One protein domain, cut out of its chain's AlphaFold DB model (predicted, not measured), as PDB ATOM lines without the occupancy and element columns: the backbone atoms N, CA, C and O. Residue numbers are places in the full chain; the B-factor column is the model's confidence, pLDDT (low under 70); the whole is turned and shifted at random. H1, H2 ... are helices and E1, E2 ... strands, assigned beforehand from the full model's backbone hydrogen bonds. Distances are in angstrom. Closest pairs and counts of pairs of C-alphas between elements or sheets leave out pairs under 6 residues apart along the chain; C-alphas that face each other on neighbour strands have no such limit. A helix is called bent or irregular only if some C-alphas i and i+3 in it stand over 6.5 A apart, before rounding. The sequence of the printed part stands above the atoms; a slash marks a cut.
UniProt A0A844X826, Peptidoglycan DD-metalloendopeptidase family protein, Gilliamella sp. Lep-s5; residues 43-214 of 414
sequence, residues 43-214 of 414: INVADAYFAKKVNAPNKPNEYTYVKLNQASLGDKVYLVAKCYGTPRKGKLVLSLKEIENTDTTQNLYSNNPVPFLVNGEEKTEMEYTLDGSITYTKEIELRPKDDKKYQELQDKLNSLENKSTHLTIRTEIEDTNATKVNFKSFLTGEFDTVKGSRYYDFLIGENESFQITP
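Overview. This is residues 43 to 214 of the 414 residues of the protein "Peptidoglycan DD-metalloendopeptidase family protein" of Gilliamella sp. Lep-s5 (UniProt A0A844X826). Two strongly twisted sheets face each other as a sandwich, one made of E1, E2, E4, E9 and E11, the other of E3, E5, E8, E10, E12 and E13. At one side the bent E1 and E2 make a hairpin arm with its tip near Pro 60, the helix H1 sits at one end of the sandwich, and the small hairpin of E6 and E7 lies by E9. The 172 printed residues hold, along the chain, nine strands E1 to E9, then H1, then four strands E10 to E13; both large sheets are branched and mixed, and the class is mostly strand. The whole is compact, with a radius of gyration of the C-alphas of 16.5 A and spans of 47 by 44 by 30 A.

Along the chain. E1, residues 43 to 55, begins at C-alpha 43 at (10.454, -24.218, -10.164), is 29.7 A from first to last C-alpha, and bends by 81 degrees at residue 52. E2 is residues 63 to 67, and E3 is residues 70 to 72. E4, residues 76 to 86, is 32.4 A long, and E5, residues 91 to 98, is 22.7 A long. E6 is residues 116 to 118, E7 is 121 to 123, and E8 is 125 to 129. E9, residues 135 to 141, is 19.5 A long. H1, residues 147 to 159, is 18.4 A long and begins at C-alpha 147 at (28.291, -57.188, -0.081). E10, residues 165 to 174, is 28.5 A long. E11 is residues 180 to 183, E12 is 199 to 202, and E13 is 210 to 213, with C-alpha 213 at (37.802, -44.314, -6.259).

Arrangement. In the first sheet E1 has three neighbours. E4 is antiparallel on one side of it, with N 49 and O 80 2.9 A apart. On the other side are E11, parallel beside residues 43 to 46, with N 45 and O 182 at 2.9 A, and E2, antiparallel beside residues 50 to 55, with N 54 and O 64 at 2.9 A. E9 is an edge strand, antiparallel to E4, with N 79 and O 138 at 2.8 A. In the second sheet E10 has E5 on one side, antiparallel, with N 93 and O 172 at 2.8 A. On its other side are E12, antiparallel, with N 171 and O 200 at 2.8 A, and E13, antiparallel, with N 167 and O 210 at 2.8 A. E8 is antiparallel to E5, with N 94 and O 126 at 2.8 A; E3 is parallel to E13, with N 71 and O 211 at 2.9 A. The strands of the two sheets stand at 32 degrees; the closest C-alphas of E1 and E10 are those of Ala 48 and Ile 169, 6.4 A apart. In the E6 and E7 hairpin, N 118 and O 121 are 2.8 A apart; the closest C-alphas of E6 and E9 are those of Leu 117 and Glu 141, 4.8 A. H1 only grazes the second sheet, with its residues 154 to 158; its O i to N i+4 pairs are each within hydrogen-bond range.

Size, cuts and confidence. The C-alphas farthest apart are those of Pro 60 and Asp 103, 48.5 A. The printed part has no cut. The links E5 to E6, with 17 residues, and E11 to E12, with 15 residues, are long. The mean pLDDT of the printed part is 82.4; it is under 70 at 25 residues, namely 60, 86 to 88, 110 to 112, 184 to 197 and 204 to 207.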
ATOM      1  N   ILE A  43       9.528 -23.483 -11.042       83.19
ATOM      2  CA  ILE A  43      10.454 -24.218 -10.164       83.19
ATOM      3  C   ILE A  43      11.879 -24.055 -10.694       83.19
ATOM      4  O   ILE A  43      12.126 -24.199 -11.888       83.19
ATOM      5  N   ASN A  44      12.827 -23.777  -9.805       85.06
ATOM      6  CA  ASN A  44      14.246 -23.663 -10.119       85.06
ATOM      7  C   ASN A  44      15.031 -24.661  -9.271       85.06
ATOM      8  O   ASN A  44      15.072 -24.534  -8.048       85.06
ATOM      9  N   VAL A  45      15.697 -25.610  -9.919       87.12
ATOM     10  CA  VAL A  45      16.739 -26.427  -9.295       87.12
ATOM     11  C   VAL A  45      18.069 -25.735  -9.579       87.12
ATOM     12  O   VAL A  45      18.530 -25.678 -10.718       87.12
ATOM     13  N   ALA A  46      18.647 -25.120  -8.557       84.81
ATOM     14  CA  ALA A  46      19.793 -24.229  -8.707       84.81
ATOM     15  C   ALA A  46      21.144 -24.932  -8.555       84.81
ATOM     16  O   ALA A  46      22.160 -24.455  -9.049       84.81
ATOM     17  N   ASP A  47      21.183 -26.039  -7.821       88.25
ATOM     18  CA  ASP A  47      22.415 -26.795  -7.637       88.25
ATOM     19  C   ASP A  47      22.095 -28.204  -7.147       88.25
ATOM     20  O   ASP A  47      21.130 -28.394  -6.400       88.25
ATOM     21  N   ALA A  48      22.936 -29.164  -7.511       90.75
ATOM     22  CA  ALA A  48      22.963 -30.481  -6.901       90.75
ATOM     23  C   ALA A  48      24.409 -30.970  -6.806       90.75
ATOM     24  O   ALA A  48      25.144 -30.976  -7.792       90.75
ATOM     25  N   TYR A  49      24.834 -31.354  -5.604       92.69
ATOM     26  CA  TYR A  49      26.220 -31.725  -5.335       92.69
ATOM     27  C   TYR A  49      26.353 -32.717  -4.179       92.69
ATOM     28  O   TYR A  49      25.489 -32.824  -3.306       92.69
ATOM     29  N   PHE A  50      27.484 -33.419  -4.162       94.38
ATOM     30  CA  PHE A  50      27.922 -34.221  -3.026       94.38
ATOM     31  C   PHE A  50      28.625 -33.334  -2.004       94.38
ATOM     32  O   PHE A  50      29.345 -32.404  -2.372       94.38
ATOM     33  N   ALA A  51      28.439 -33.601  -0.716       93.69
ATOM     34  CA  ALA A  51      28.973 -32.769   0.350       93.69
ATOM     35  C   ALA A  51      29.380 -33.565   1.590       93.69
ATOM     36  O   ALA A  51      28.882 -34.658   1.852       93.69
ATOM     37  N   LYS A  52      30.229 -32.952   2.415       90.12
ATOM     38  CA  LYS A  52      30.411 -33.339   3.817       90.12
ATOM     39  C   LYS A  52      29.668 -32.368   4.725       90.12
ATOM     40  O   LYS A  52      29.681 -31.155   4.496       90.12
ATOM     41  N   LYS A  53      29.056 -32.900   5.779       89.88
ATOM     42  CA  LYS A  53      28.446 -32.101   6.842       89.88
ATOM     43  C   LYS A  53      29.531 -31.644   7.815       89.88
ATOM     44  O   LYS A  53      30.257 -32.470   8.360       89.88
ATOM     45  N   VAL A  54      29.645 -30.340   8.037       84.56
ATOM     46  CA  VAL A  54      30.606 -29.749   8.981       84.56
ATOM     47  C   VAL A  54      29.906 -28.738   9.884       84.56
ATOM     48  O   VAL A  54      28.857 -28.206   9.526       84.56
ATOM     49  N   ASN A  55      30.477 -28.461  11.056       79.88
ATOM     50  CA  ASN A  55      29.971 -27.402  11.931       79.88
ATOM     51  C   ASN A  55      30.089 -26.042  11.235       79.88
ATOM     52  O   ASN A  55      31.109 -25.741  10.609       79.88
ATOM     53  N   ALA A  56      29.048 -25.222  11.349       81.88
ATOM     54  CA  ALA A  56      29.049 -23.876  10.812       81.88
ATOM     55  C   ALA A  56      30.102 -23.017  11.543       81.88
ATOM     56  O   ALA A  56      30.173 -23.045  12.779       81.88
ATOM     57  N   PRO A  57      30.915 -22.232  10.811       75.56
ATOM     58  CA  PRO A  57      31.863 -21.316  11.429       75.56
ATOM     59  C   PRO A  57      31.142 -20.376  12.399       75.56
ATOM     60  O   PRO A  57      30.141 -19.758  12.041       75.56
ATOM     61  N   ASN A  58      31.661 -20.257  13.621       76.44
ATOM     62  CA  ASN A  58      31.175 -19.331  14.652       76.44
ATOM     63  C   ASN A  58      29.727 -19.552  15.129       76.44
ATOM     64  O   ASN A  58      29.168 -18.672  15.782       76.44
ATOM     65  N   LYS A  59      29.123 -20.716  14.849       78.25
ATOM     66  CA  LYS A  59      27.761 -21.037  15.289       78.25
ATOM     67  C   LYS A  59      27.662 -22.461  15.845       78.25
ATOM     68  O   LYS A  59      27.479 -23.414  15.083       78.25
ATOM     69  N   PRO A  60      27.789 -22.637  17.171       68.38
ATOM     70  CA  PRO A  60      27.635 -23.949  17.782       68.38
ATOM     71  C   PRO A  60      26.221 -24.492  17.515       68.38
ATOM     72  O   PRO A  60      25.239 -23.778  17.688       68.38
ATOM     73  N   ASN A  61      26.138 -25.762  17.108       74.12
ATOM     74  CA  ASN A  61      24.915 -26.496  16.742       74.12
ATOM     75  C   ASN A  61      24.265 -26.140  15.392       74.12
ATOM     76  O   ASN A  61      23.234 -26.725  15.058       74.12
ATOM     77  N   GLU A  62      24.863 -25.260  14.588       82.50
ATOM     78  CA  GLU A  62      24.508 -25.128  13.171       82.50
ATOM     79  C   GLU A  62      25.484 -25.933  12.303       82.50
ATOM     80  O   GLU A  62      26.671 -26.048  12.611       82.50
ATOM     81  N   TYR A  63      24.986 -26.491  11.200       83.62
ATOM     82  CA  TYR A  63      25.787 -27.268  10.256       83.62
ATOM     83  C   TYR A  63      25.744 -26.633   8.872       83.62
ATOM     84  O   TYR A  63      24.729 -26.069   8.469       83.62
ATOM     85  N   THR A  64      26.833 -26.781   8.125       89.12
ATOM     86  CA  THR A  64      26.903 -26.445   6.704       89.12
ATOM     87  C   THR A  64      27.373 -27.649   5.891       89.12
ATOM     88  O   THR A  64      27.989 -28.579   6.421       89.12
ATOM     89  N   TYR A  65      27.059 -27.634   4.601       90.38
ATOM     90  CA  TYR A  65      27.398 -28.689   3.655       90.38
ATOM     91  C   TYR A  65      28.446 -28.174   2.678       90.38
ATOM     92  O   TYR A  65      28.150 -27.367   1.796       90.38
ATOM     93  N   VAL A  66      29.680 -28.641   2.855       87.75
ATOM     94  CA  VAL A  66      30.817 -28.261   2.011       87.75
ATOM     95  C   VAL A  66      30.908 -29.239   0.849       87.75
ATOM     96  O   VAL A  66      30.985 -30.445   1.087       87.75
ATOM     97  N   LYS A  67      30.900 -28.714  -0.384       89.88
ATOM     98  CA  LYS A  67      30.977 -29.501  -1.622       89.88
ATOM     99  C   LYS A  67      32.206 -30.419  -1.614       89.88
ATOM    100  O   LYS A  67      33.298 -30.003  -1.226       89.88
ATOM    101  N   LEU A  68      31.995 -31.659  -2.033       87.94
ATOM    102  CA  LEU A  68      33.008 -32.672  -2.286       87.94
ATOM    103  C   LEU A  68      33.086 -32.907  -3.794       87.94
ATOM    104  O   LEU A  68      32.066 -32.910  -4.480       87.94
ATOM    105  N   ASN A  69      34.298 -33.116  -4.288       88.19
ATOM    106  CA  ASN A  69      34.587 -33.471  -5.676       88.19
ATOM    107  C   ASN A  69      35.045 -34.930  -5.828       88.19
ATOM    108  O   ASN A  69      35.145 -35.412  -6.947       88.19
ATOM    109  N   GLN A  70      35.303 -35.634  -4.724       88.19
ATOM    110  CA  GLN A  70      35.690 -37.040  -4.737       88.19
ATOM    111  C   GLN A  70      35.242 -37.771  -3.465       88.19
ATOM    112  O   GLN A  70      35.082 -37.140  -2.412       88.19
ATOM    113  N   ALA A  71      35.091 -39.091  -3.560       87.50
ATOM    114  CA  ALA A  71      34.958 -40.018  -2.437       87.50
ATOM    115  C   ALA A  71      35.388 -41.437  -2.841       87.50
ATOM    116  O   ALA A  71      35.501 -41.755  -4.023       87.50
ATOM    117  N   SER A  72      35.589 -42.312  -1.859       86.31
ATOM    118  CA  SER A  72      35.754 -43.742  -2.116       86.31
ATOM    119  C   SER A  72      34.397 -44.439  -2.195       86.31
ATOM    120  O   SER A  72      33.424 -44.032  -1.554       86.31
ATOM    121  N   LEU A  73      34.318 -45.531  -2.954       87.94
ATOM    122  CA  LEU A  73      33.146 -46.404  -2.954       87.94
ATOM    123  C   LEU A  73      32.815 -46.820  -1.506       87.94
ATOM    124  O   LEU A  73      33.700 -47.171  -0.746       87.94
ATOM    125  N   GLY A  74      31.560 -46.767  -1.080       84.81
ATOM    126  CA  GLY A  74      31.157 -47.072   0.301       84.81
ATOM    127  C   GLY A  74      31.394 -45.963   1.333       84.81
ATOM    128  O   GLY A  74      31.000 -46.138   2.487       84.81
ATOM    129  N   ASP A  75      31.965 -44.815   0.958       85.44
ATOM    130  CA  ASP A  75      31.960 -43.641   1.832       85.44
ATOM    131  C   ASP A  75      30.535 -43.133   2.067       85.44
ATOM    132  O   ASP A  75      29.646 -43.247   1.215       85.44
ATOM    133  N   LYS A  76      30.336 -42.524   3.241       89.38
ATOM    134  CA  LYS A  76      29.123 -41.770   3.555       89.38
ATOM    135  C   LYS A  76      29.298 -40.314   3.153       89.38
ATOM    136  O   LYS A  76      30.185 -39.628   3.657       89.38
ATOM    137  N   VAL A  77      28.417 -39.837   2.286       93.38
ATOM    138  CA  VAL A  77      28.397 -38.458   1.788       93.38
ATOM    139  C   VAL A  77      26.983 -37.902   1.859       93.38
ATOM    140  O   VAL A  77      26.012 -38.647   1.929       93.38
ATOM    141  N   TYR A  78      26.840 -36.583   1.839       96.00
ATOM    142  CA  TYR A  78      25.535 -35.941   1.736       96.00
ATOM    143  C   TYR A  78      25.237 -35.621   0.280       96.00
ATOM    144  O   TYR A  78      26.030 -34.945  -0.368       96.00
ATOM    145  N   LEU A  79      24.077 -36.049  -0.208       95.44
ATOM    146  CA  LEU A  79      23.496 -35.485  -1.416       95.44
ATOM    147  C   LEU A  79      22.756 -34.207  -1.034       95.44
ATOM    148  O   LEU A  79      21.936 -34.223  -0.112       95.44
ATOM    149  N   VAL A  80      23.068 -33.106  -1.709       94.50
ATOM    150  CA  VAL A  80      22.473 -31.794  -1.460       94.50
ATOM    151  C   VAL A  80      21.897 -31.274  -2.761       94.50
ATOM    152  O   VAL A  80      22.619 -31.180  -3.746       94.50
ATOM    153  N   ALA A  81      20.624 -30.896  -2.748       93.06
ATOM    154  CA  ALA A  81      19.980 -30.194  -3.847       93.06
ATOM    155  C   ALA A  81      19.372 -28.880  -3.355       93.06
ATOM    156  O   ALA A  81      18.715 -28.829  -2.309       93.06
ATOM    157  N   LYS A  82      19.591 -27.807  -4.114       91.38
ATOM    158  CA  LYS A  82      18.983 -26.498  -3.878       91.38
ATOM    159  C   LYS A  82      17.854 -26.300  -4.870       91.38
ATOM    160  O   LYS A  82      18.100 -26.215  -6.068       91.38
ATOM    161  N   CYS A  83      16.630 -26.221  -4.373       88.50
ATOM    162  CA  CYS A  83      15.438 -26.078  -5.192       88.50
ATOM    163  C   CYS A  83      14.519 -25.024  -4.579       88.50
ATOM    164  O   CYS A  83      14.275 -25.043  -3.379       88.50
ATOM    165  N   TYR A  84      14.019 -24.095  -5.386       85.31
ATOM    166  CA  TYR A  84      13.109 -23.041  -4.942       85.31
ATOM    167  C   TYR A  84      12.136 -22.650  -6.050       85.31
ATOM    168  O   TYR A  84      12.417 -22.814  -7.235       85.31
ATOM    169  N   GLY A  85      10.989 -22.096  -5.670       76.00
ATOM    170  CA  GLY A  85       9.980 -21.659  -6.625       76.00
ATOM    171  C   GLY A  85       8.562 -21.717  -6.078       76.00
ATOM    172  O   GLY A  85       8.320 -22.112  -4.934       76.00
ATOM    173  N   THR A  86       7.631 -21.325  -6.933       69.38
ATOM    174  CA  THR A  86       6.181 -21.328  -6.722       69.38
ATOM    175  C   THR A  86       5.540 -21.954  -7.964       69.38
ATOM    176  O   THR A  86       6.057 -21.740  -9.052       69.38
ATOM    177  N   PRO A  87       4.473 -22.769  -7.863       61.78
ATOM    178  CA  PRO A  87       3.811 -23.271  -6.667       61.78
ATOM    179  C   PRO A  87       4.604 -24.394  -5.987       61.78
ATOM    180  O   PRO A  87       5.388 -25.115  -6.598       61.78
ATOM    181  N   ARG A  88       4.327 -24.594  -4.696       64.94
ATOM    182  CA  ARG A  88       4.947 -25.618  -3.835       64.94
ATOM    183  C   ARG A  88       4.318 -27.004  -4.035       64.94
ATOM    184  O   ARG A  88       3.907 -27.649  -3.077       64.94
ATOM    185  N   LYS A  89       4.111 -27.420  -5.286       77.62
ATOM    186  CA  LYS A  89       3.517 -28.723  -5.608       77.62
ATOM    187  C   LYS A  89       4.384 -29.455  -6.619       77.62
ATOM    188  O   LYS A  89       4.709 -28.917  -7.676       77.62
ATOM    189  N   GLY A  90       4.725 -30.688  -6.277       86.56
ATOM    190  CA  GLY A  90       5.568 -31.573  -7.065       86.56
ATOM    191  C   GLY A  90       6.551 -32.319  -6.177       86.56
ATOM    192  O   GLY A  90       6.570 -32.143  -4.952       86.56
ATOM    193  N   LYS A  91       7.371 -33.140  -6.817       91.50
ATOM    194  CA  LYS A  91       8.435 -33.903  -6.183       91.50
ATOM    195  C   LYS A  91       9.765 -33.564  -6.832       91.50
ATOM    196  O   LYS A  91       9.844 -33.509  -8.053       91.50
ATOM    197  N   LEU A  92      10.790 -33.357  -6.017       92.94
ATOM    198  CA  LEU A  92      12.177 -33.360  -6.459       92.94
ATOM    199  C   LEU A  92      12.719 -34.779  -6.314       92.94
ATOM    200  O   LEU A  92      12.822 -35.287  -5.198       92.94
ATOM    201  N   VAL A  93      13.074 -35.389  -7.435       94.81
ATOM    202  CA  VAL A  93      13.691 -36.711  -7.501       94.81
ATOM    203  C   VAL A  93      15.179 -36.540  -7.771       94.81
ATOM    204  O   VAL A  93      15.573 -35.840  -8.703       94.81
ATOM    205  N   LEU A  94      16.018 -37.150  -6.940       95.12
ATOM    206  CA  LEU A  94      17.469 -37.169  -7.100       95.12
ATOM    207  C   LEU A  94      17.925 -38.600  -7.372       95.12
ATOM    208  O   LEU A  94      17.654 -39.485  -6.564       95.12
ATOM    209  N   SER A  95      18.657 -38.830  -8.458       94.62
ATOM    210  CA  SER A  95      19.308 -40.113  -8.744       94.62
ATOM    211  C   SER A  95      20.761 -39.910  -9.157       94.62
ATOM    212  O   SER A  95      21.174 -38.816  -9.540       94.62
ATOM    213  N   LEU A  96      21.559 -40.968  -9.036       93.69
ATOM    214  CA  LEU A  96      22.965 -40.952  -9.419       93.69
ATOM    215  C   LEU A  96      23.141 -41.625 -10.780       93.69
ATOM    216  O   LEU A  96      22.521 -42.658 -11.063       93.69
ATOM    217  N   LYS A  97      23.997 -41.039 -11.615       90.31
ATOM    218  CA  LYS A  97      24.363 -41.582 -12.924       90.31
ATOM    219  C   LYS A  97      25.873 -41.622 -13.052       90.31
ATOM    220  O   LYS A  97      26.559 -40.723 -12.581       90.31
ATOM    221  N   GLU A  98      26.385 -42.669 -13.677       90.38
ATOM    222  CA  GLU A  98      27.774 -42.688 -14.120       90.38
ATOM    223  C   GLU A  98      27.926 -41.857 -15.399       90.38
ATOM    224  O   GLU A  98      27.064 -41.914 -16.280       90.38
ATOM    225  N   ILE A  99      29.018 -41.097 -15.503       86.44
ATOM    226  CA  ILE A  99      29.437 -40.496 -16.770       86.44
ATOM    227  C   ILE A  99      29.970 -41.626 -17.650       86.44
ATOM    228  O   ILE A  99      31.075 -42.123 -17.433       86.44
ATOM    229  N   GLU A 100      29.164 -42.050 -18.621       79.75
ATOM    230  CA  GLU A 100      29.512 -43.151 -19.518       79.75
ATOM    231  C   GLU A 100      30.727 -42.790 -20.386       79.75
ATOM    232  O   GLU A 100      30.729 -41.807 -21.129       79.75
ATOM    233  N   ASN A 101      31.758 -43.626 -20.321       74.56
ATOM    234  CA  ASN A 101      32.851 -43.644 -21.274       74.56
ATOM    235  C   ASN A 101      32.388 -44.323 -22.572       74.56
ATOM    236  O   ASN A 101      31.623 -45.292 -22.558       74.56
ATOM    237  N   THR A 102      32.891 -43.823 -23.703       75.75
ATOM    238  CA  THR A 102      32.705 -44.440 -25.025       75.75
ATOM    239  C   THR A 102      33.192 -45.888 -25.076       75.75
ATOM    240  O   THR A 102      32.622 -46.700 -25.803       75.75
ATOM    241  N   ASP A 103      34.210 -46.225 -24.280       76.88
ATOM    242  CA  ASP A 103      34.600 -47.606 -24.028       76.88
ATOM    243  C   ASP A 103      33.819 -48.153 -22.827       76.88
ATOM    244  O   ASP A 103      34.150 -47.908 -21.665       76.88
ATOM    245  N   THR A 104      32.774 -48.929 -23.108       72.50
ATOM    246  CA  THR A 104      31.877 -49.486 -22.084       72.50
ATOM    247  C   THR A 104      32.559 -50.468 -21.134       72.50
ATOM    248  O   THR A 104      32.023 -50.738 -20.055       72.50
ATOM    249  N   THR A 105      33.745 -50.983 -21.483       75.75
ATOM    250  CA  THR A 105      34.547 -51.813 -20.573       75.75
ATOM    251  C   THR A 105      35.123 -51.002 -19.410       75.75
ATOM    252  O   THR A 105      35.389 -51.573 -18.352       75.75
ATOM    253  N   GLN A 106      35.225 -49.676 -19.569       78.56
ATOM    254  CA  GLN A 106      35.685 -48.756 -18.531       78.56
ATOM    255  C   GLN A 106      34.566 -48.236 -17.615       78.56
ATOM    256  O   GLN A 106      34.857 -47.651 -16.575       78.56
ATOM    257  N   ASN A 107      33.295 -48.468 -17.956       84.56
ATOM    258  CA  ASN A 107      32.162 -48.043 -17.129       84.56
ATOM    259  C   ASN A 107      32.012 -48.979 -15.937       84.56
ATOM    260  O   ASN A 107      31.835 -50.184 -16.125       84.56
ATOM    261  N   LEU A 108      32.035 -48.456 -14.715       86.06
ATOM    262  CA  LEU A 108      31.833 -49.196 -13.475       86.06
ATOM    263  C   LEU A 108      30.413 -49.784 -13.409       86.06
ATOM    264  O   LEU A 108      30.250 -50.986 -13.167       86.06
ATOM    265  N   TYR A 109      29.401 -48.976 -13.714       84.06
ATOM    266  CA  TYR A 109      27.978 -49.298 -13.683       84.06
ATOM    267  C   TYR A 109      27.442 -49.484 -15.106       84.06
ATOM    268  O   TYR A 109      26.858 -48.594 -15.711       84.06
ATOM    269  N   SER A 110      27.590 -50.701 -15.636       68.62
ATOM    270  CA  SER A 110      27.283 -51.026 -17.038       68.62
ATOM    271  C   SER A 110      25.853 -50.713 -17.503       68.62
ATOM    272  O   SER A 110      25.643 -50.621 -18.702       68.62
ATOM    273  N   ASN A 111      24.884 -50.579 -16.590       63.06
ATOM    274  CA  ASN A 111      23.519 -50.140 -16.872       63.06
ATOM    275  C   ASN A 111      23.000 -49.373 -15.646       63.06
ATOM    276  O   ASN A 111      22.592 -49.995 -14.665       63.06
ATOM    277  N   ASN A 112      23.046 -48.037 -15.686       68.31
ATOM    278  CA  ASN A 112      22.382 -47.151 -14.722       68.31
ATOM    279  C   ASN A 112      20.994 -47.715 -14.321       68.31
ATOM    280  O   ASN A 112      20.236 -48.116 -15.206       68.31
ATOM    281  N   PRO A 113      20.600 -47.710 -13.035       85.06
ATOM    282  CA  PRO A 113      20.973 -46.724 -12.019       85.06
ATOM    283  C   PRO A 113      22.126 -47.131 -11.094       85.06
ATOM    284  O   PRO A 113      22.348 -48.308 -10.821       85.06
ATOM    285  N   VAL A 114      22.815 -46.123 -10.555       92.62
ATOM    286  CA  VAL A 114      23.851 -46.289  -9.529       92.62
ATOM    287  C   VAL A 114      23.180 -46.493  -8.160       92.62
ATOM    288  O   VAL A 114      22.506 -45.575  -7.682       92.62
ATOM    289  N   PRO A 115      23.320 -47.669  -7.515       94.38
ATOM    290  CA  PRO A 115      22.715 -47.926  -6.213       94.38
ATOM    291  C   PRO A 115      23.511 -47.263  -5.084       94.38
ATOM    292  O   PRO A 115      24.743 -47.240  -5.094       94.38
ATOM    293  N   PHE A 116      22.797 -46.784  -4.071       95.62
ATOM    294  CA  PHE A 116      23.360 -46.237  -2.838       95.62
ATOM    295  C   PHE A 116      22.491 -46.627  -1.639       95.62
ATOM    296  O   PHE A 116      21.321 -46.987  -1.793       95.62
ATOM    297  N   LEU A 117      23.044 -46.559  -0.426       95.38
ATOM    298  CA  LEU A 117      22.277 -46.820   0.793       95.38
ATOM    299  C   LEU A 117      21.769 -45.533   1.417       95.38
ATOM    300  O   LEU A 117      22.521 -44.580   1.594       95.38
ATOM    301  N   VAL A 118      20.520 -45.556   1.862       95.94
ATOM    302  CA  VAL A 118      19.927 -44.537   2.722       95.94
ATOM    303  C   VAL A 118      19.504 -45.226   4.007       95.94
ATOM    304  O   VAL A 118      18.616 -46.073   3.994       95.94
ATOM    305  N   ASN A 119      20.148 -44.896   5.130       90.62
ATOM    306  CA  ASN A 119      19.901 -45.560   6.418       90.62
ATOM    307  C   ASN A 119      19.995 -47.109   6.349       90.62
ATOM    308  O   ASN A 119      19.275 -47.806   7.059       90.62
ATOM    309  N   GLY A 120      20.865 -47.650   5.485       86.38
ATOM    310  CA  GLY A 120      21.045 -49.097   5.282       86.38
ATOM    311  C   GLY A 120      20.058 -49.757   4.305       86.38
ATOM    312  O   GLY A 120      20.174 -50.955   4.030       86.38
ATOM    313  N   GLU A 121      19.102 -49.008   3.752       94.12
ATOM    314  CA  GLU A 121      18.232 -49.474   2.671       94.12
ATOM    315  C   GLU A 121      18.808 -49.101   1.307       94.12
ATOM    316  O   GLU A 121      19.213 -47.959   1.106       94.12
ATOM    317  N   GLU A 122      18.815 -50.043   0.362       96.19
ATOM    318  CA  GLU A 122      19.229 -49.767  -1.017       96.19
ATOM    319  C   GLU A 122      18.187 -48.899  -1.718       96.19
ATOM    320  O   GLU A 122      16.985 -49.178  -1.657       96.19
ATOM    321  N   LYS A 123      18.663 -47.851  -2.385       96.75
ATOM    322  CA  LYS A 123      17.883 -46.947  -3.221       96.75
ATOM    323  C   LYS A 123      18.658 -46.667  -4.507       96.75
ATOM    324  O   LYS A 123      19.881 -46.773  -4.555       96.75
ATOM    325  N   THR A 124      17.923 -46.291  -5.540       95.19
ATOM    326  CA  THR A 124      18.458 -45.801  -6.822       95.19
ATOM    327  C   THR A 124      18.079 -44.343  -7.067       95.19
ATOM    328  O   THR A 124      18.680 -43.668  -7.900       95.19
ATOM    329  N   GLU A 125      17.103 -43.853  -6.306       95.69
ATOM    330  CA  GLU A 125      16.583 -42.498  -6.337       95.69
ATOM    331  C   GLU A 125      16.075 -42.087  -4.947       95.69
ATOM    332  O   GLU A 125      15.794 -42.928  -4.085       95.69
ATOM    333  N   MET A 126      15.984 -40.782  -4.720       94.50
ATOM    334  CA  MET A 126      15.383 -40.181  -3.535       94.50
ATOM    335  C   MET A 126      14.339 -39.167  -3.956       94.50
ATOM    336  O   MET A 126      14.616 -38.317  -4.793       94.50
ATOM    337  N   GLU A 127      13.180 -39.214  -3.314       94.75
ATOM    338  CA  GLU A 127      12.086 -38.281  -3.556       94.75
ATOM    339  C   GLU A 127      11.940 -37.306  -2.386       94.75
ATOM    340  O   GLU A 127      11.952 -37.701  -1.215       94.75
ATOM    341  N   TYR A 128      11.734 -36.034  -2.708       93.44
ATOM    342  CA  TYR A 128      11.371 -34.991  -1.757       93.44
ATOM    343  C   TYR A 128      10.102 -34.294  -2.218       93.44
ATOM    344  O   TYR A 128      10.029 -33.797  -3.340       93.44
ATOM    345  N   THR A 129       9.118 -34.186  -1.333       91.81
ATOM    346  CA  THR A 129       7.977 -33.298  -1.567       91.81
ATOM    347  C   THR A 129       8.454 -31.849  -1.547       91.81
ATOM    348  O   THR A 129       9.132 -31.431  -0.607       91.81
ATOM    349  N   LEU A 130       8.068 -31.070  -2.559       88.69
ATOM    350  CA  LEU A 130       8.362 -29.639  -2.614       88.69
ATOM    351  C   LEU A 130       7.491 -28.871  -1.613       88.69
ATOM    352  O   LEU A 130       6.427 -28.365  -1.944       88.69
ATOM    353  N   ASP A 131       7.947 -28.791  -0.370       84.56
ATOM    354  CA  ASP A 131       7.256 -28.181   0.773       84.56
ATOM    355  C   ASP A 131       7.568 -26.684   0.988       84.56
ATOM    356  O   ASP A 131       7.004 -26.037   1.873       84.56
ATOM    357  N   GLY A 132       8.440 -26.107   0.157       81.38
ATOM    358  CA  GLY A 132       8.937 -24.736   0.294       81.38
ATOM    359  C   GLY A 132      10.301 -24.631   0.979       81.38
ATOM    360  O   GLY A 132      10.818 -23.521   1.110       81.38
ATOM    361  N   SER A 133      10.905 -25.752   1.383       86.38
ATOM    362  CA  SER A 133      12.321 -25.801   1.749       86.38
ATOM    363  C   SER A 133      13.196 -25.425   0.552       86.38
ATOM    364  O   SER A 133      12.908 -25.791  -0.582       86.38
ATOM    365  N   ILE A 134      14.291 -24.702   0.800       88.19
ATOM    366  CA  ILE A 134      15.241 -24.321  -0.263       88.19
ATOM    367  C   ILE A 134      16.308 -25.402  -0.465       88.19
ATOM    368  O   ILE A 134      16.847 -25.561  -1.556       88.19
ATOM    369  N   THR A 135      16.669 -26.117   0.602       91.00
ATOM    370  CA  THR A 135      17.753 -27.106   0.590       91.00
ATOM    371  C   THR A 135      17.215 -28.463   1.015       91.00
ATOM    372  O   THR A 135      16.717 -28.617   2.128       91.00
ATOM    373  N   TYR A 136      17.374 -29.444   0.137       93.38
ATOM    374  CA  TYR A 136      17.009 -30.836   0.352       93.38
ATOM    375  C   TYR A 136      18.293 -31.646   0.506       93.38
ATOM    376  O   TYR A 136      19.168 -31.591  -0.359       93.38
ATOM    377  N   THR A 137      18.445 -32.352   1.629       94.62
ATOM    378  CA  THR A 137      19.687 -33.081   1.936       94.62
ATOM    379  C   THR A 137      19.428 -34.471   2.475       94.62
ATOM    380  O   THR A 137      18.502 -34.663   3.267       94.62
ATOM    381  N   LYS A 138      20.292 -35.429   2.136       96.44
ATOM    382  CA  LYS A 138      20.308 -36.754   2.767       96.44
ATOM    383  C   LYS A 138      21.714 -37.332   2.785       96.44
ATOM    384  O   LYS A 138      22.442 -37.196   1.810       96.44
ATOM    385  N   GLU A 139      22.078 -37.975   3.891       96.38
ATOM    386  CA  GLU A 139      23.275 -38.814   3.951       96.38
ATOM    387  C   GLU A 139      23.015 -40.119   3.195       96.38
ATOM    388  O   GLU A 139      22.011 -40.795   3.441       96.38
ATOM    389  N   ILE A 140      23.922 -40.454   2.287       96.19
ATOM    390  CA  ILE A 140      23.922 -41.678   1.496       96.19
ATOM    391  C   ILE A 140      25.255 -42.407   1.683       96.19
ATOM    392  O   ILE A 140      26.277 -41.774   1.935       96.19
ATOM    393  N   GLU A 141      25.260 -43.728   1.539       93.44
ATOM    394  CA  GLU A 141      26.480 -44.541   1.449       93.44
ATOM    395  C   GLU A 141      26.669 -44.993  -0.003       93.44
ATOM    396  O   GLU A 141      25.754 -45.579  -0.584       93.44
ATOM    397  N   LEU A 142      27.835 -44.724  -0.596       92.81
ATOM    398  CA  LEU A 142      28.109 -44.914  -2.030       92.81
ATOM    399  C   LEU A 142      28.373 -46.381  -2.397       92.81
ATOM    400  O   LEU A 142      29.445 -46.737  -2.880       92.81
ATOM    401  N   ARG A 143      27.416 -47.261  -2.116       90.94
ATOM    402  CA  ARG A 143      27.530 -48.702  -2.354       90.94
ATOM    403  C   ARG A 143      26.165 -49.378  -2.507       90.94
ATOM    404  O   ARG A 143      25.184 -48.896  -1.938       90.94
ATOM    405  N   PRO A 144      26.101 -50.547  -3.167       92.00
ATOM    406  CA  PRO A 144      24.958 -51.439  -3.046       92.00
ATOM    407  C   PRO A 144      24.893 -52.081  -1.651       92.00
ATOM    408  O   PRO A 144      25.883 -52.157  -0.908       92.00
ATOM    409  N   LYS A 145      23.709 -52.590  -1.313       88.56
ATOM    410  CA  LYS A 145      23.427 -53.314  -0.067       88.56
ATOM    411  C   LYS A 145      24.050 -54.698  -0.063       88.56
ATOM    412  O   LYS A 145      24.476 -55.173   0.984       88.56
ATOM    413  N   ASP A 146      24.095 -55.334  -1.225       86.81
ATOM    414  CA  ASP A 146      24.705 -56.647  -1.388       86.81
ATOM    415  C   ASP A 146      26.240 -56.543  -1.311       86.81
ATOM    416  O   ASP A 146      26.872 -55.869  -2.127       86.81
ATOM    417  N   ASP A 147      26.840 -57.200  -0.313       75.88
ATOM    418  CA  ASP A 147      28.291 -57.188  -0.081       75.88
ATOM    419  C   ASP A 147      29.086 -57.838  -1.228       75.88
ATOM    420  O   ASP A 147      30.215 -57.427  -1.498       75.88
ATOM    421  N   LYS A 148      28.512 -58.821  -1.935       75.38
ATOM    422  CA  LYS A 148      29.179 -59.475  -3.066       75.38
ATOM    423  C   LYS A 148      29.233 -58.531  -4.264       75.38
ATOM    424  O   LYS A 148      30.310 -58.326  -4.812       75.38
ATOM    425  N   LYS A 149      28.110 -57.897  -4.618       87.19
ATOM    426  CA  LYS A 149      28.069 -56.862  -5.670       87.19
ATOM    427  C   LYS A 149      28.980 -55.692  -5.331       87.19
ATOM    428  O   LYS A 149      29.639 -55.142  -6.203       87.19
ATOM    429  N   TYR A 150      29.014 -55.303  -4.059       83.50
ATOM    430  CA  TYR A 150      29.916 -54.265  -3.590       83.50
ATOM    431  C   TYR A 150      31.383 -54.631  -3.853       83.50
ATOM    432  O   TYR A 150      32.111 -53.809  -4.402       83.50
ATOM    433  N   GLN A 151      31.799 -55.861  -3.540       74.75
ATOM    434  CA  GLN A 151      33.153 -56.334  -3.838       74.75
ATOM    435  C   GLN A 151      33.424 -56.422  -5.348       74.75
ATOM    436  O   GLN A 151      34.477 -55.985  -5.793       74.75
ATOM    437  N   GLU A 152      32.466 -56.895  -6.150       85.38
ATOM    438  CA  GLU A 152      32.585 -56.926  -7.618       85.38
ATOM    439  C   GLU A 152      32.810 -55.516  -8.200       85.38
ATOM    440  O   GLU A 152      33.638 -55.339  -9.094       85.38
ATOM    441  N   LEU A 153      32.128 -54.495  -7.662       88.44
ATOM    442  CA  LEU A 153      32.363 -53.096  -8.033       88.44
ATOM    443  C   LEU A 153      33.753 -52.619  -7.602       88.44
ATOM    444  O   LEU A 153      34.422 -51.957  -8.390       88.44
ATOM    445  N   GLN A 154      34.216 -52.964  -6.397       82.75
ATOM    446  CA  GLN A 154      35.579 -52.633  -5.964       82.75
ATOM    447  C   GLN A 154      36.629 -53.248  -6.893       82.75
ATOM    448  O   GLN A 154      37.564 -52.563  -7.302       82.75
ATOM    449  N   ASP A 155      36.481 -54.524  -7.245       80.56
ATOM    450  CA  ASP A 155      37.430 -55.244  -8.095       80.56
ATOM    451  C   ASP A 155      37.453 -54.649  -9.508       80.56
ATOM    452  O   ASP A 155      38.521 -54.387 -10.065       80.56
ATOM    453  N   LYS A 156      36.272 -54.348 -10.060       88.06
ATOM    454  CA  LYS A 156      36.143 -53.692 -11.361       88.06
ATOM    455  C   LYS A 156      36.763 -52.299 -11.348       88.06
ATOM    456  O   LYS A 156      37.558 -51.990 -12.231       88.06
ATOM    457  N   LEU A 157      36.473 -51.493 -10.328       87.00
ATOM    458  CA  LEU A 157      37.031 -50.150 -10.174       87.00
ATOM    459  C   LEU A 157      38.559 -50.190 -10.032       87.00
ATOM    460  O   LEU A 157      39.245 -49.370 -10.630       87.00
ATOM    461  N   ASN A 158      39.102 -51.182  -9.319       81.00
ATOM    462  CA  ASN A 158      40.544 -51.428  -9.222       81.00
ATOM    463  C   ASN A 158      41.189 -51.877 -10.544       81.00
ATOM    464  O   ASN A 158      42.390 -51.663 -10.723       81.00
ATOM    465  N   SER A 159      40.425 -52.504 -11.444       82.56
ATOM    466  CA  SER A 159      40.901 -52.912 -12.774       82.56
ATOM    467  C   SER A 159      40.852 -51.806 -13.831       82.56
ATOM    468  O   SER A 159      41.451 -51.973 -14.892       82.56
ATOM    469  N   LEU A 160      40.168 -50.685 -13.561       85.00
ATOM    470  CA  LEU A 160      40.146 -49.539 -14.472       85.00
ATOM    471  C   LEU A 160      41.533 -48.896 -14.569       85.00
ATOM    472  O   LEU A 160      42.250 -48.802 -13.574       85.00
ATOM    473  N   GLU A 161      41.870 -48.371 -15.749       80.38
ATOM    474  CA  GLU A 161      43.161 -47.722 -16.025       80.38
ATOM    475  C   GLU A 161      43.472 -46.597 -15.024       80.38
ATOM    476  O   GLU A 161      44.531 -46.587 -14.397       80.38
ATOM    477  N   ASN A 162      42.502 -45.708 -14.795       80.50
ATOM    478  CA  ASN A 162      42.623 -44.587 -13.858       80.50
ATOM    479  C   ASN A 162      42.173 -44.928 -12.430       80.50
ATOM    480  O   ASN A 162      42.174 -44.053 -11.567       80.50
ATOM    481  N   LYS A 163      41.754 -46.178 -12.178       85.56
ATOM    482  CA  LYS A 163      41.160 -46.622 -10.906       85.56
ATOM    483  C   LYS A 163      40.106 -45.655 -10.367       85.56
ATOM    484  O   LYS A 163      40.078 -45.338  -9.180       85.56
ATOM    485  N   SER A 164      39.265 -45.133 -11.249       87.69
ATOM    486  CA  SER A 164      38.208 -44.211 -10.865       87.69
ATOM    487  C   SER A 164      37.101 -44.174 -11.898       87.69
ATOM    488  O   SER A 164      37.359 -44.385 -13.081       87.69
ATOM    489  N   THR A 165      35.906 -43.811 -11.454       89.44
ATOM    490  CA  THR A 165      34.805 -43.390 -12.322       89.44
ATOM    491  C   THR A 165      34.259 -42.042 -11.857       89.44
ATOM    492  O   THR A 165      34.623 -41.569 -10.782       89.44
ATOM    493  N   HIS A 166      33.393 -41.418 -12.645       90.31
ATOM    494  CA  HIS A 166      32.786 -40.135 -12.327       90.31
ATOM    495  C   HIS A 166      31.268 -40.257 -12.276       90.31
ATOM    496  O   HIS A 166      30.651 -40.865 -13.151       90.31
ATOM    497  N   LEU A 167      30.669 -39.665 -11.248       91.25
ATOM    498  CA  LEU A 167      29.227 -39.628 -11.056       91.25
ATOM    499  C   LEU A 167      28.668 -38.221 -11.270       91.25
ATOM    500  O   LEU A 167      29.276 -37.216 -10.890       91.25
ATOM    501  N   THR A 168      27.455 -38.181 -11.806       90.75
ATOM    502  CA  THR A 168      26.580 -37.012 -11.888       90.75
ATOM    503  C   THR A 168      25.350 -37.212 -11.018       90.75
ATOM    504  O   THR A 168      25.007 -38.325 -10.602       90.75
ATOM    505  N   ILE A 169      24.675 -36.100 -10.731       92.19
ATOM    506  CA  ILE A 169      23.417 -36.106  -9.990       92.19
ATOM    507  C   ILE A 169      22.318 -35.699 -10.952       92.19
ATOM    508  O   ILE A 169      22.219 -34.531 -11.330       92.19
ATOM    509  N   ARG A 170      21.467 -36.653 -11.319       91.69
ATOM    510  CA  ARG A 170      20.235 -36.356 -12.035       91.69
ATOM    511  C   ARG A 170      19.221 -35.798 -11.059       91.69
ATOM    512  O   ARG A 170      18.890 -36.434 -10.060       91.69
ATOM    513  N   THR A 171      18.710 -34.624 -11.381       91.31
ATOM    514  CA  THR A 171      17.579 -34.010 -10.694       91.31
ATOM    515  C   THR A 171      16.383 -33.999 -11.621       91.31
ATOM    516  O   THR A 171      16.528 -33.650 -12.787       91.31
ATOM    517  N   GLU A 172      15.215 -34.375 -11.119       91.69
ATOM    518  CA  GLU A 172      13.971 -34.412 -11.880       91.69
ATOM    519  C   GLU A 172      12.821 -33.831 -11.054       91.69
ATOM    520  O   GLU A 172      12.774 -33.996  -9.836       91.69
ATOM    521  N   ILE A 173      11.920 -33.097 -11.708       89.81
ATOM    522  CA  ILE A 173      10.717 -32.539 -11.095       89.81
ATOM    523  C   ILE A 173       9.490 -33.295 -11.603       89.81
ATOM    524  O   ILE A 173       9.058 -33.127 -12.745       89.81
ATOM    525  N   GLU A 174       8.865 -34.059 -10.718       90.12
ATOM    526  CA  GLU A 174       7.655 -34.828 -11.003       90.12
ATOM    527  C   GLU A 174       6.413 -34.196 -10.367       90.12
ATOM    528  O   GLU A 174       6.507 -33.304  -9.521       90.12
ATOM    529  N   ASP A 175       5.226 -34.635 -10.797       87.31
ATOM    530  CA  ASP A 175       3.925 -34.297 -10.190       87.31
ATOM    531  C   ASP A 175       3.652 -32.795  -9.973       87.31
ATOM    532  O   ASP A 175       2.847 -32.394  -9.125       87.31
ATOM    533  N   THR A 176       4.317 -31.936 -10.750       82.81
ATOM    534  CA  THR A 176       4.165 -30.485 -10.655       82.81
ATOM    535  C   THR A 176       3.197 -29.927 -11.691       82.81
ATOM    536  O   THR A 176       3.133 -30.385 -12.838       82.81
ATOM    537  N   ASN A 177       2.485 -28.882 -11.274       78.81
ATOM    538  CA  ASN A 177       1.706 -27.979 -12.113       78.81
ATOM    539  C   ASN A 177       2.470 -26.685 -12.460       78.81
ATOM    540  O   ASN A 177       1.860 -25.766 -13.003       78.81
ATOM    541  N   ALA A 178       3.765 -26.591 -12.138       78.12
ATOM    542  CA  ALA A 178       4.609 -25.496 -12.593       78.12
ATOM    543  C   ALA A 178       4.590 -25.417 -14.127       78.12
ATOM    544  O   ALA A 178       4.687 -26.431 -14.825       78.12
ATOM    545  N   THR A 179       4.462 -24.202 -14.650       75.69
ATOM    546  CA  THR A 179       4.469 -23.924 -16.088       75.69
ATOM    547  C   THR A 179       5.885 -23.973 -16.651       75.69
ATOM    548  O   THR A 179       6.058 -24.228 -17.843       75.69
ATOM    549  N   LYS A 180       6.902 -23.773 -15.800       78.88
ATOM    550  CA  LYS A 180       8.315 -23.841 -16.171       78.88
ATOM    551  C   LYS A 180       9.155 -24.493 -15.071       78.88
ATOM    552  O   LYS A 180       8.985 -24.198 -13.889       78.88
ATOM    553  N   VAL A 181      10.102 -25.337 -15.478       80.75
ATOM    554  CA  VAL A 181      11.162 -25.866 -14.612       80.75
ATOM    555  C   VAL A 181      12.504 -25.437 -15.193       80.75
ATOM    556  O   VAL A 181      12.781 -25.703 -16.362       80.75
ATOM    557  N   ASN A 182      13.318 -24.760 -14.387       80.69
ATOM    558  CA  ASN A 182      14.662 -24.335 -14.754       80.69
ATOM    559  C   ASN A 182      15.694 -25.135 -13.961       80.69
ATOM    560  O   ASN A 182      15.539 -25.332 -12.755       80.69
ATOM    561  N   PHE A 183      16.788 -25.496 -14.621       78.62
ATOM    562  CA  PHE A 183      17.969 -26.058 -13.978       78.62
ATOM    563  C   PHE A 183      19.116 -25.091 -14.231       78.62
ATOM    564  O   PHE A 183      19.510 -24.872 -15.373       78.62
ATOM    565  N   LYS A 184      19.566 -24.401 -13.183       66.69
ATOM    566  CA  LYS A 184      20.437 -23.232 -13.332       66.69
ATOM    567  C   LYS A 184      21.547 -23.267 -12.295       66.69
ATOM    568  O   LYS A 184      21.333 -22.842 -11.168       66.69
ATOM    569  N   SER A 185      22.729 -23.734 -12.686       54.41
ATOM    570  CA  SER A 185      23.924 -23.602 -11.851       54.41
ATOM    571  C   SER A 185      24.255 -22.120 -11.656       54.41
ATOM    572  O   SER A 185      24.369 -21.370 -12.626       54.41
ATOM    573  N   PHE A 186      24.447 -21.689 -10.408       45.97
ATOM    574  CA  PHE A 186      24.837 -20.307 -10.085       45.97
ATOM    575  C   PHE A 186      26.206 -19.918 -10.688       45.97
ATOM    576  O   PHE A 186      26.519 -18.734 -10.786       45.97
ATOM    577  N   LEU A 187      27.025 -20.904 -11.081       43.81
ATOM    578  CA  LEU A 187      28.417 -20.720 -11.503       43.81
ATOM    579  C   LEU A 187      28.633 -20.760 -13.024       43.81
ATOM    580  O   LEU A 187      29.616 -20.190 -13.489       43.81
ATOM    581  N   THR A 188      27.755 -21.403 -13.802       44.31
ATOM    582  CA  THR A 188      28.055 -21.762 -15.206       44.31
ATOM    583  C   THR A 188      27.084 -21.223 -16.262       44.31
ATOM    584  O   THR A 188      27.255 -21.501 -17.445       44.31
ATOM    585  N   GLY A 189      26.145 -20.351 -15.885       46.66
ATOM    586  CA  GLY A 189      25.214 -19.733 -16.836       46.66
ATOM    587  C   GLY A 189      24.048 -20.650 -17.222       46.66
ATOM    588  O   GLY A 189      23.934 -21.774 -16.741       46.66
ATOM    589  N   GLU A 190      23.111 -20.118 -18.011       42.16
ATOM    590  CA  GLU A 190      21.895 -20.829 -18.430       42.16
ATOM    591  C   GLU A 190      22.222 -22.102 -19.207       42.16
ATOM    592  O   GLU A 190      22.715 -22.036 -20.328       42.16
ATOM    593  N   PHE A 191      21.870 -23.257 -18.642       47.31
ATOM    594  CA  PHE A 191      21.621 -24.441 -19.445       47.31
ATOM    595  C   PHE A 191      20.139 -24.425 -19.776       47.31
ATOM    596  O   PHE A 191      19.289 -24.613 -18.901       47.31
ATOM    597  N   ASP A 192      19.821 -24.153 -21.040       40.94
ATOM    598  CA  ASP A 192      18.514 -24.524 -21.550       40.94
ATOM    599  C   ASP A 192      18.393 -26.031 -21.337       40.94
ATOM    600  O   ASP A 192      19.187 -26.826 -21.850       40.94
ATOM    601  N   THR A 193      17.403 -26.425 -20.538       47.41
ATOM    602  CA  THR A 193      16.897 -27.790 -20.567       47.41
ATOM    603  C   THR A 193      16.748 -28.210 -22.021       47.41
ATOM    604  O   THR A 193      16.426 -27.386 -22.885       47.41
ATOM    605  N   VAL A 194      16.912 -29.501 -22.317       48.19
ATOM    606  CA  VAL A 194      16.295 -30.029 -23.539       48.19
ATOM    607  C   VAL A 194      14.854 -29.529 -23.501       48.19
ATOM    608  O   VAL A 194      14.151 -29.782 -22.528       48.19
ATOM    609  N   LYS A 195      14.471 -28.679 -24.454       48.25
ATOM    610  CA  LYS A 195      13.282 -27.828 -24.345       48.25
ATOM    611  C   LYS A 195      12.055 -28.690 -24.010       48.25
ATOM    612  O   LYS A 195      11.586 -29.436 -24.863       48.25
ATOM    613  N   GLY A 196      11.557 -28.601 -22.773       55.53
ATOM    614  CA  GLY A 196      10.431 -29.406 -22.270       55.53
ATOM    615  C   GLY A 196      10.778 -30.584 -21.342       55.53
ATOM    616  O   GLY A 196       9.859 -31.199 -20.803       55.53
ATOM    617  N   SER A 197      12.054 -30.890 -21.101       64.62
ATOM    618  CA  SER A 197      12.484 -31.899 -20.127       64.62
ATOM    619  C   SER A 197      12.329 -31.397 -18.694       64.62
ATOM    620  O   SER A 197      12.663 -30.257 -18.373       64.62
ATOM    621  N   ARG A 198      11.845 -32.283 -17.819       78.88
ATOM    622  CA  ARG A 198      11.701 -32.028 -16.380       78.88
ATOM    623  C   ARG A 198      12.887 -32.531 -15.562       78.88
ATOM    624  O   ARG A 198      12.765 -32.615 -14.347       78.88
ATOM    625  N   TYR A 199      14.012 -32.840 -16.203       84.69
ATOM    626  CA  TYR A 199      15.223 -33.302 -15.537       84.69
ATOM    627  C   TYR A 199      16.481 -32.615 -16.075       84.69
ATOM    628  O   TYR A 199      16.495 -32.119 -17.206       84.69
ATOM    629  N   TYR A 200      17.536 -32.629 -15.264       84.69
ATOM    630  CA  TYR A 200      18.883 -32.190 -15.613       84.69
ATOM    631  C   TYR A 200      19.927 -32.939 -14.788       84.69
ATOM    632  O   TYR A 200      19.725 -33.177 -13.592       84.69
ATOM    633  N   ASP A 201      21.052 -33.256 -15.421       85.19
ATOM    634  CA  ASP A 201      22.195 -33.892 -14.776       85.19
ATOM    635  C   ASP A 201      23.176 -32.798 -14.339       85.19
ATOM    636  O   ASP A 201      23.711 -32.055 -15.150       85.19
ATOM    637  N   PHE A 202      23.405 -32.645 -13.041       83.12
ATOM    638  CA  PHE A 202      24.463 -31.772 -12.536       83.12
ATOM    639  C   PHE A 202      25.809 -32.496 -12.592       83.12
ATOM    640  O   PHE A 202      25.854 -33.722 -12.487       83.12
ATOM    641  N   LEU A 203      26.903 -31.723 -12.650       78.94
ATOM    642  CA  LEU A 203      28.292 -32.214 -12.614       78.94
ATOM    643  C   LEU A 203      28.795 -32.856 -13.935       78.94
ATOM    644  O   LEU A 203      29.639 -33.745 -13.897       78.94
ATOM    645  N   ILE A 204      28.303 -32.417 -15.106       66.94
ATOM    646  CA  ILE A 204      28.619 -33.022 -16.429       66.94
ATOM    647  C   ILE A 204      30.029 -32.655 -16.973       66.94
ATOM    648  O   ILE A 204      30.460 -33.186 -17.991       66.94
ATOM    649  N   GLY A 205      30.788 -31.760 -16.332       63.06
ATOM    650  CA  GLY A 205      32.122 -31.346 -16.808       63.06
ATOM    651  C   GLY A 205      33.282 -32.085 -16.134       63.06
ATOM    652  O   GLY A 205      33.199 -32.384 -14.947       63.06
ATOM    653  N   GLU A 206      34.407 -32.286 -16.835       56.56
ATOM    654  CA  GLU A 206      35.627 -32.899 -16.260       56.56
ATOM    655  C   GLU A 206      36.055 -32.220 -14.944       56.56
ATOM    656  O   GLU A 206      36.346 -32.895 -13.962       56.56
ATOM    657  N   ASN A 207      35.968 -30.884 -14.876       63.47
ATOM    658  CA  ASN A 207      36.315 -30.090 -13.687       63.47
ATOM    659  C   ASN A 207      35.174 -29.931 -12.661       63.47
ATOM    660  O   ASN A 207      35.360 -29.284 -11.630       63.47
ATOM    661  N   GLU A 208      33.987 -30.473 -12.940       73.75
ATOM    662  CA  GLU A 208      32.805 -30.373 -12.071       73.75
ATOM    663  C   GLU A 208      32.294 -31.731 -11.588       73.75
ATOM    664  O   GLU A 208      31.439 -31.767 -10.705       73.75
ATOM    665  N   SER A 209      32.814 -32.819 -12.152       75.94
ATOM    666  CA  SER A 209      32.400 -34.190 -11.886       75.94
ATOM    667  C   SER A 209      32.771 -34.666 -10.478       75.94
ATOM    668  O   SER A 209      33.683 -34.143  -9.833       75.94
ATOM    669  N   PHE A 210      32.029 -35.656  -9.975       89.44
ATOM    670  CA  PHE A 210      32.315 -36.282  -8.687       89.44
ATOM    671  C   PHE A 210      33.042 -37.609  -8.885       89.44
ATOM    672  O   PHE A 210      32.450 -38.577  -9.357       89.44
ATOM    673  N   GLN A 211      34.319 -37.657  -8.524       90.75
ATOM    674  CA  GLN A 211      35.155 -38.835  -8.712       90.75
ATOM    675  C   GLN A 211      34.895 -39.896  -7.630       90.75
ATOM    676  O   GLN A 211      34.892 -39.604  -6.435       90.75
ATOM    677  N   ILE A 212      34.728 -41.146  -8.052       90.19
ATOM    678  CA  ILE A 212      34.664 -42.325  -7.190       90.19
ATOM    679  C   ILE A 212      35.917 -43.162  -7.387       90.19
ATOM    680  O   ILE A 212      36.201 -43.598  -8.503       90.19
ATOM    681  N   THR A 213      36.627 -43.433  -6.297       86.69
ATOM    682  CA  THR A 213      37.802 -44.314  -6.259       86.69
ATOM    683  C   THR A 213      37.502 -45.614  -5.503       86.69
ATOM    684  O   THR A 213      36.548 -45.664  -4.719       86.69
ATOM    685  N   PRO A 214      38.280 -46.696  -5.701       80.06
ATOM    686  CA  PRO A 214      38.164 -47.894  -4.888       80.06
ATOM    687  C   PRO A 214      38.378 -47.561  -3.419       80.06
ATOM    688  O   PRO A 214      39.141 -46.651  -3.083       80.06
TER     689      PRO A 214